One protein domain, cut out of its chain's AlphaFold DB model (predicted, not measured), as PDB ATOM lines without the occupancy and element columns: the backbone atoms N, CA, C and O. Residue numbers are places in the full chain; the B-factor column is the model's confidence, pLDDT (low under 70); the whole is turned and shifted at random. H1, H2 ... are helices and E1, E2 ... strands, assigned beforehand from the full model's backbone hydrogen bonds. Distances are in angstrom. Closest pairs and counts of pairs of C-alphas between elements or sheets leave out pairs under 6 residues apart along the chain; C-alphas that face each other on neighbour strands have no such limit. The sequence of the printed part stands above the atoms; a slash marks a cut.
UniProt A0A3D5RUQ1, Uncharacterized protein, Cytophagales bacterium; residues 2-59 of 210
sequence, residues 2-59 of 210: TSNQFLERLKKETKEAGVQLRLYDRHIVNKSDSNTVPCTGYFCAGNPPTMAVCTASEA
ATOM      1  N   THR A   2     211.343 187.999 235.790       95.62
ATOM      2  CA  THR A   2     212.644 187.504 236.270       95.62
ATOM      3  C   THR A   2     213.002 186.170 235.612       95.62
ATOM      4  O   THR A   2     212.122 185.468 235.111       95.62
ATOM      5  N   SER A   3     214.278 185.778 235.661       94.81
ATOM      6  CA  SER A   3     214.725 184.474 235.152       94.81
ATOM      7  C   SER A   3     214.008 183.305 235.839       94.81
ATOM      8  O   SER A   3     213.629 182.348 235.176       94.81
ATOM      9  N   ASN A   4     213.729 183.416 237.145       95.38
ATOM     10  CA  ASN A   4     212.963 182.407 237.886       95.38
ATOM     11  C   ASN A   4     211.501 182.345 237.423       95.38
ATOM     12  O   ASN A   4     210.963 181.260 237.245       95.38
ATOM     13  N   GLN A   5     210.860 183.494 237.179       97.25
ATOM     14  CA  GLN A   5     209.492 183.522 236.645       97.25
ATOM     15  C   GLN A   5     209.411 182.884 235.253       97.25
ATOM     16  O   GLN A   5     208.455 182.164 234.968       97.25
ATOM     17  N   PHE A   6     210.408 183.134 234.399       97.44
ATOM     18  CA  PHE A   6     210.510 182.466 233.105       97.44
ATOM     19  C   PHE A   6     210.724 180.957 233.271       97.44
ATOM     20  O   PHE A   6     210.033 180.178 232.626       97.44
ATOM     21  N   LEU A   7     211.609 180.533 234.177       96.56
ATOM     22  CA  LEU A   7     211.883 179.118 234.427       96.56
ATOM     23  C   LEU A   7     210.648 178.351 234.926       96.56
ATOM     24  O   LEU A   7     210.395 177.236 234.475       96.56
ATOM     25  N   GLU A   8     209.860 178.939 235.825       97.62
ATOM     26  CA  GLU A   8     208.613 178.322 236.294       97.62
ATOM     27  C   GLU A   8     207.570 178.216 235.178       97.62
ATOM     28  O   GLU A   8     206.899 177.190 235.046       97.62
ATOM     29  N   ARG A   9     207.478 179.237 234.317       97.50
ATOM     30  CA  ARG A   9     206.656 179.161 233.106       97.50
ATOM     31  C   ARG A   9     207.142 178.052 232.179       97.50
ATOM     32  O   ARG A   9     206.323 177.256 231.737       97.50
ATOM     33  N   LEU A  10     208.445 177.983 231.923       97.44
ATOM     34  CA  LEU A  10     209.048 176.984 231.052       97.44
ATOM     35  C   LEU A  10     208.711 175.570 231.536       97.44
ATOM     36  O   LEU A  10     208.158 174.794 230.769       97.44
ATOM     37  N   LYS A  11     208.938 175.271 232.824       98.19
ATOM     38  CA  LYS A  11     208.586 173.979 233.445       98.19
ATOM     39  C   LYS A  11     207.110 173.627 233.272       98.19
ATOM     40  O   LYS A  11     206.776 172.469 233.014       98.19
ATOM     41  N   LYS A  12     206.224 174.609 233.461       98.31
ATOM     42  CA  LYS A  12     204.779 174.425 233.310       98.31
ATOM     43  C   LYS A  12     204.423 174.098 231.860       98.31
ATOM     44  O   LYS A  12     203.790 173.077 231.617       98.31
ATOM     45  N   GLU A  13     204.854 174.929 230.920       98.25
ATOM     46  CA  GLU A  13     204.474 174.805 229.512       98.25
ATOM     47  C   GLU A  13     205.093 173.564 228.856       98.25
ATOM     48  O   GLU A  13     204.400 172.868 228.121       98.25
ATOM     49  N   THR A  14     206.336 173.192 229.192       98.12
ATOM     50  CA  THR A  14     206.921 171.924 228.719       98.12
ATOM     51  C   THR A  14     206.133 170.722 229.236       98.12
ATOM     52  O   THR A  14     205.882 169.781 228.490       98.12
ATOM     53  N   LYS A  15     205.690 170.753 230.502       97.88
ATOM     54  CA  LYS A  15     204.881 169.676 231.086       97.88
ATOM     55  C   LYS A  15     203.516 169.566 230.405       97.88
ATOM     56  O   LYS A  15     203.089 168.458 230.100       97.88
ATOM     57  N   GLU A  16     202.845 170.693 230.175       97.94
ATOM     58  CA  GLU A  16     201.551 170.748 229.478       97.94
ATOM     59  C   GLU A  16     201.663 170.257 228.026       97.94
ATOM     60  O   GLU A  16     200.770 169.568 227.542       97.94
ATOM     61  N   ALA A  17     202.788 170.544 227.367       97.19
ATOM     62  CA  ALA A  17     203.101 170.112 226.008       97.19
ATOM     63  C   ALA A  17     203.611 168.660 225.895       97.19
ATOM     64  O   ALA A  17     203.859 168.186 224.788       97.19
ATOM     65  N   GLY A  18     203.821 167.952 227.012       97.44
ATOM     66  CA  GLY A  18     204.424 166.613 227.005       97.44
ATOM     67  C   GLY A  18     205.909 166.587 226.605       97.44
ATOM     68  O   GLY A  18     206.424 165.537 226.226       97.44
ATOM     69  N   VAL A  19     206.603 167.723 226.700       97.94
ATOM     70  CA  VAL A  19     208.031 167.880 226.393       97.94
ATOM     71  C   VAL A  19     208.874 167.586 227.632       97.94
ATOM     72  O   VAL A  19     208.656 168.141 228.712       97.94
ATOM     73  N   GLN A  20     209.888 166.736 227.480       97.56
ATOM     74  CA  GLN A  20     210.881 166.493 228.521       97.56
ATOM     75  C   GLN A  20     211.809 167.696 228.665       97.56
ATOM     76  O   GLN A  20     212.679 167.920 227.825       97.56
ATOM     77  N   LEU A  21     211.672 168.437 229.763       97.44
ATOM     78  CA  LEU A  21     212.612 169.495 230.119       97.44
ATOM     79  C   LEU A  21     213.814 168.922 230.879       97.44
ATOM     80  O   LEU A  21     213.658 168.312 231.939       97.44
ATOM     81  N   ARG A  22     215.022 169.162 230.364       96.00
ATOM     82  CA  ARG A  22     216.293 168.755 230.971       96.00
ATOM     83  C   ARG A  22     217.153 169.979 231.269       96.00
ATOM     84  O   ARG A  22     217.692 170.613 230.369       96.00
ATOM     85  N   LEU A  23     217.296 170.299 232.549       95.94
ATOM     86  CA  LEU A  23     218.157 171.384 233.015       95.94
ATOM     87  C   LEU A  23     219.443 170.775 233.555       95.94
ATOM     88  O   LEU A  23     219.397 169.936 234.455       95.94
ATOM     89  N   TYR A  24     220.578 171.170 232.992       93.50
ATOM     90  CA  TYR A  24     221.870 170.623 233.369       93.50
ATOM     91  C   TYR A  24     222.757 171.687 234.003       93.50
ATOM     92  O   TYR A  24     223.062 172.698 233.373       93.50
ATOM     93  N   ASP A  25     223.251 171.412 235.209       92.19
ATOM     94  CA  ASP A  25     224.232 172.256 235.895       92.19
ATOM     95  C   ASP A  25     225.654 172.008 235.358       92.19
ATOM     96  O   ASP A  25     226.510 171.392 235.987       92.19
ATOM     97  N   ARG A  26     225.858 172.378 234.093       89.88
ATOM     98  CA  ARG A  26     227.127 172.317 233.350       89.88
ATOM     99  C   ARG A  26     227.087 173.330 232.213       89.88
ATOM    100  O   ARG A  26     226.038 173.907 231.947       89.88
ATOM    101  N   HIS A  27     228.214 173.541 231.540       84.19
ATOM    102  CA  HIS A  27     228.319 174.533 230.464       84.19
ATOM    103  C   HIS A  27     227.923 173.997 229.082       84.19
ATOM    104  O   HIS A  27     227.477 174.776 228.248       84.19
ATOM    105  N   ILE A  28     228.055 172.689 228.835       83.44
ATOM    106  CA  ILE A  28     227.804 172.070 227.524       83.44
ATOM    107  C   ILE A  28     227.088 170.719 227.640       83.44
ATOM    108  O   ILE A  28     227.246 170.000 228.631       83.44
ATOM    109  N   VAL A  29     226.324 170.373 226.606       80.38
ATOM    110  CA  VAL A  29     225.622 169.098 226.400       80.38
ATOM    111  C   VAL A  29     225.807 168.628 224.955       80.38
ATOM    112  O   VAL A  29     226.075 169.437 224.074       80.38
ATOM    113  N   ASN A  30     225.633 167.331 224.704       75.88
ATOM    114  CA  ASN A  30     225.556 166.782 223.348       75.88
ATOM    115  C   ASN A  30     224.088 166.459 223.027       75.88
ATOM    116  O   ASN A  30     223.395 165.890 223.874       75.88
ATOM    117  N   LYS A  31     223.622 166.803 221.817       65.94
ATOM    118  CA  LYS A  31     222.244 166.540 221.340       65.94
ATOM    119  C   LYS A  31     221.931 165.035 221.259       65.94
ATOM    120  O   LYS A  31     220.790 164.629 221.457       65.94
ATOM    121  N   SER A  32     222.944 164.203 221.012       59.50
ATOM    122  CA  SER A  32     222.866 162.736 221.032       59.50
ATOM    123  C   SER A  32     224.251 162.123 221.268       59.50
ATOM    124  O   SER A  32     225.264 162.810 221.136       59.50
ATOM    125  N   ASP A  33     224.308 160.816 221.542       47.25
ATOM    126  CA  ASP A  33     225.572 160.064 221.642       47.25
ATOM    127  C   ASP A  33     226.370 160.061 220.322       47.25
ATOM    128  O   ASP A  33     227.585 159.865 220.321       47.25
ATOM    129  N   SER A  34     225.694 160.298 219.192       43.22
ATOM    130  CA  SER A  34     226.287 160.399 217.854       43.22
ATOM    131  C   SER A  34     226.648 161.828 217.440       43.22
ATOM    132  O   SER A  34     227.394 162.002 216.474       43.22
ATOM    133  N   ASN A  35     226.142 162.846 218.146       52.41
ATOM    134  CA  ASN A  35     226.413 164.240 217.829       52.41
ATOM    135  C   ASN A  35     227.635 164.726 218.620       52.41
ATOM    136  O   ASN A  35     227.647 164.746 219.850       52.41
ATOM    137  N   THR A  36     228.694 165.082 217.893       53.59
ATOM    138  CA  THR A  36     230.006 165.419 218.472       53.59
ATOM    139  C   THR A  36     230.205 166.916 218.684       53.59
ATOM    140  O   THR A  36     231.246 167.316 219.208       53.59
ATOM    141  N   VAL A  37     229.229 167.742 218.291       65.12
ATOM    142  CA  VAL A  37     229.281 169.192 218.487       65.12
ATOM    143  C   VAL A  37     228.591 169.533 219.812       65.12
ATOM    144  O   VAL A  37     227.372 169.382 219.920       65.12
ATOM    145  N   PRO A  38     229.343 169.965 220.839       73.75
ATOM    146  CA  PRO A  38     228.748 170.390 222.095       73.75
ATOM    147  C   PRO A  38     227.929 171.670 221.890       73.75
ATOM    148  O   PRO A  38     228.370 172.598 221.212       73.75
ATOM    149  N   CYS A  39     226.760 171.739 222.521       83.75
ATOM    150  CA  CYS A  39     225.898 172.916 222.543       83.75
ATOM    151  C   CYS A  39     225.523 173.303 223.981       83.75
ATOM    152  O   CYS A  39     225.719 172.548 224.933       83.75
ATOM    153  N   THR A  40     224.996 174.511 224.162       88.56
ATOM    154  CA  THR A  40     224.505 175.010 225.460       88.56
ATOM    155  C   THR A  40     223.027 174.693 225.698       88.56
ATOM    156  O   THR A  40     222.512 174.926 226.790       88.56
ATOM    157  N   GLY A  41     222.336 174.168 224.690       92.69
ATOM    158  CA  GLY A  41     220.936 173.771 224.730       92.69
ATOM    159  C   GLY A  41     220.500 173.193 223.387       92.69
ATOM    160  O   GLY A  41     221.257 173.256 222.419       92.69
ATOM    161  N   TYR A  42     219.343 172.539 223.379       93.75
ATOM    162  CA  TYR A  42     218.676 172.087 222.160       93.75
ATOM    163  C   TYR A  42     217.198 171.789 222.431       93.75
ATOM    164  O   TYR A  42     216.839 171.279 223.497       93.75
ATOM    165  N   PHE A  43     216.361 171.999 221.425       95.31
ATOM    166  CA  PHE A  43     215.047 171.394 221.291       95.31
ATOM    167  C   PHE A  43     215.091 170.288 220.229       95.31
ATOM    168  O   PHE A  43     215.719 170.417 219.181       95.31
ATOM    169  N   CYS A  44     214.449 169.157 220.510       92.00
ATOM    170  CA  CYS A  44     214.347 168.034 219.587       92.00
ATOM    171  C   CYS A  44     212.928 167.466 219.622       92.00
ATOM    172  O   CYS A  44     212.473 166.988 220.664       92.00
ATOM    173  N   ALA A  45     212.268 167.454 218.463       92.31
ATOM    174  CA  ALA A  45     210.920 166.922 218.253       92.31
ATOM    175  C   ALA A  45     210.848 165.375 218.230       92.31
ATOM    176  O   ALA A  45     209.897 164.804 217.701       92.31
ATOM    177  N   GLY A  46     211.863 164.687 218.768       88.00
ATOM    178  CA  GLY A  46     211.929 163.226 218.824       88.00
ATOM    179  C   GLY A  46     210.848 162.592 219.707       88.00
ATOM    180  O   GLY A  46     209.922 163.250 220.170       88.00
ATOM    181  N   ASN A  47     210.971 161.291 219.974       88.75
ATOM    182  CA  ASN A  47     210.045 160.570 220.847       88.75
ATOM    183  C   ASN A  47     210.781 159.990 222.071       88.75
ATOM    184  O   ASN A  47     211.501 159.000 221.918       88.75
ATOM    185  N   PRO A  48     210.625 160.571 223.275       91.88
ATOM    186  CA  PRO A  48     209.803 161.744 223.596       91.88
ATOM    187  C   PRO A  48     210.476 163.075 223.197       91.88
ATOM    188  O   PRO A  48     211.711 163.165 223.215       91.88
ATOM    189  N   PRO A  49     209.693 164.130 222.892       95.62
ATOM    190  CA  PRO A  49     210.243 165.433 222.543       95.62
ATOM    191  C   PRO A  49     210.978 166.001 223.752       95.62
ATOM    192  O   PRO A  49     210.522 165.873 224.890       95.62
ATOM    193  N   THR A  50     212.148 166.583 223.521       96.38
ATOM    194  CA  THR A  50     213.073 166.970 224.590       96.38
ATOM    195  C   THR A  50     213.582 168.383 224.369       96.38
ATOM    196  O   THR A  50     214.054 168.713 223.286       96.38
ATOM    197  N   MET A  51     213.550 169.182 225.431       96.31
ATOM    198  CA  MET A  51     214.212 170.475 225.515       96.31
ATOM    199  C   MET A  51     215.299 170.406 226.587       96.31
ATOM    200  O   MET A  51     215.008 170.111 227.746       96.31
ATOM    201  N   ALA A  52     216.544 170.683 226.221       95.38
ATOM    202  CA  ALA A  52     217.687 170.677 227.121       95.38
ATOM    203  C   ALA A  52     218.342 172.059 227.201       95.38
ATOM    204  O   ALA A  52     218.502 172.722 226.182       95.38
ATOM    205  N   VAL A  53     218.762 172.476 228.399       96.06
ATOM    206  CA  VAL A  53     219.493 173.735 228.619       96.06
ATOM    207  C   VAL A  53     220.575 173.554 229.687       96.06
ATOM    208  O   VAL A  53     220.330 172.989 230.754       96.06
ATOM    209  N   CYS A  54     221.767 174.076 229.411       93.88
ATOM    210  CA  CYS A  54     222.890 174.200 230.338       93.88
ATOM    211  C   CYS A  54     222.746 175.454 231.212       93.88
ATOM    212  O   CYS A  54     222.971 176.567 230.739       93.88
ATOM    213  N   THR A  55     222.399 175.296 232.489       93.50
ATOM    214  CA  THR A  55     222.102 176.416 233.400       93.50
ATOM    215  C   THR A  55     223.336 177.067 234.021       93.50
ATOM    216  O   THR A  55     223.226 178.177 234.531       93.50
ATOM    217  N   ALA A  56     224.508 176.424 233.954       91.00
ATOM    218  CA  ALA A  56     225.767 177.019 234.422       91.00
ATOM    219  C   ALA A  56     226.383 178.001 233.404       91.00
ATOM    220  O   ALA A  56     227.326 178.721 233.721       91.00
ATOM    221  N   SER A  57     225.880 178.033 232.162       88.31
ATOM    222  CA  SER A  57     226.302 179.008 231.149       88.31
ATOM    223  C   SER A  57     225.749 180.397 231.470       88.31
ATOM    224  O   SER A  57     224.560 180.533 231.723       88.31
ATOM    225  N   GLU A  58     226.554 181.456 231.370       88.44
ATOM    226  CA  GLU A  58     226.057 182.835 231.538       88.44
ATOM    227  C   GLU A  58     224.969 183.200 230.510       88.44
ATOM    228  O   GLU A  58     224.091 184.018 230.786       88.44
ATOM    229  N   ALA A  59     224.979 182.543 229.347       90.81
ATOM    230  CA  ALA A  59     223.993 182.722 228.286       90.81
ATOM    231  C   ALA A  59     222.733 181.850 228.456       90.81
ATOM    232  O   ALA A  59     221.858 181.880 227.587       90.81
TER     233      ALA A  59
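Overview. This is residues 2 to 59 of the 210 residues of an uncharacterized protein of Cytophagales bacterium (UniProt A0A3D5RUQ1). What does the model look like? A small wall of three strands, E1, E3 and E2 side by side, has the helix H1 over one face above the edge strand E1, while the long loop of residues 25 to 40 swings out from the other face. The first part of H1 sticks out, with residues 2 to 9 standing free. What is it made of? The printed part has 58 residues with one named helix and three named strands, along the chain H1, E1, E2, E3; the sheet is mixed, in the order E1, E3, E2, and the class is mixed, helices and strands, though under half of the residues are in named elements. How is it spread? It is compact, with a radius of gyration of the C-alphas of 11.8 A, and flat, spanning 32 by 29 by 12 A.

Along the chain. Where does the helix run? H1 is residues 3 to 16, 19.9 A long from first to last C-alpha, and begins with C-alpha 3 at (214.725, 184.474, 235.152). Where are the strands? E1 is residues 20 to 24, 12.7 A long, E2 is residues 41 to 44, 10.1 A, and E3 is residues 50 to 54, 13.5 A. E3 ends with C-alpha 54 at (222.890, 174.200, 230.338).

Arrangement. How are the strands joined? E1 and the inner strand E3 are parallel at 14 degrees, with N 22 and O 51 within hydrogen-bond range at 2.8 A. E3 and E2 are antiparallel at 176 degrees and form a hairpin, with N 42 and O 52 within hydrogen-bond range at 2.9 A. The edge strands E1 and E2 are apart. Where is H1? H1 is on the sheet at a height over the sheet of 10.5 A and lies over E1, their closest C-alphas being those of Thr 14 and Leu 21, 6.3 A apart. It runs along the strands, at 2 degrees to E1 on the local plane, which is fitted to 6 C-alphas of the sheet, only just enough for it. Is its backbone regularly paired? In H1 every O i to N i+4 pair is within hydrogen-bond range.

Size, cuts and confidence. How large is it? The two C-alphas farthest apart are those of Thr 2 and Ser 34, 35.5 A. Which links are long? The link from E1 to E2 is long, with 16 residues, while H1 to E1 and E2 to E3 are tight links; the printed part has no cut. Where is confidence low? The mean pLDDT of the printed part is 88.5, and residues 31 to 37 are under 70.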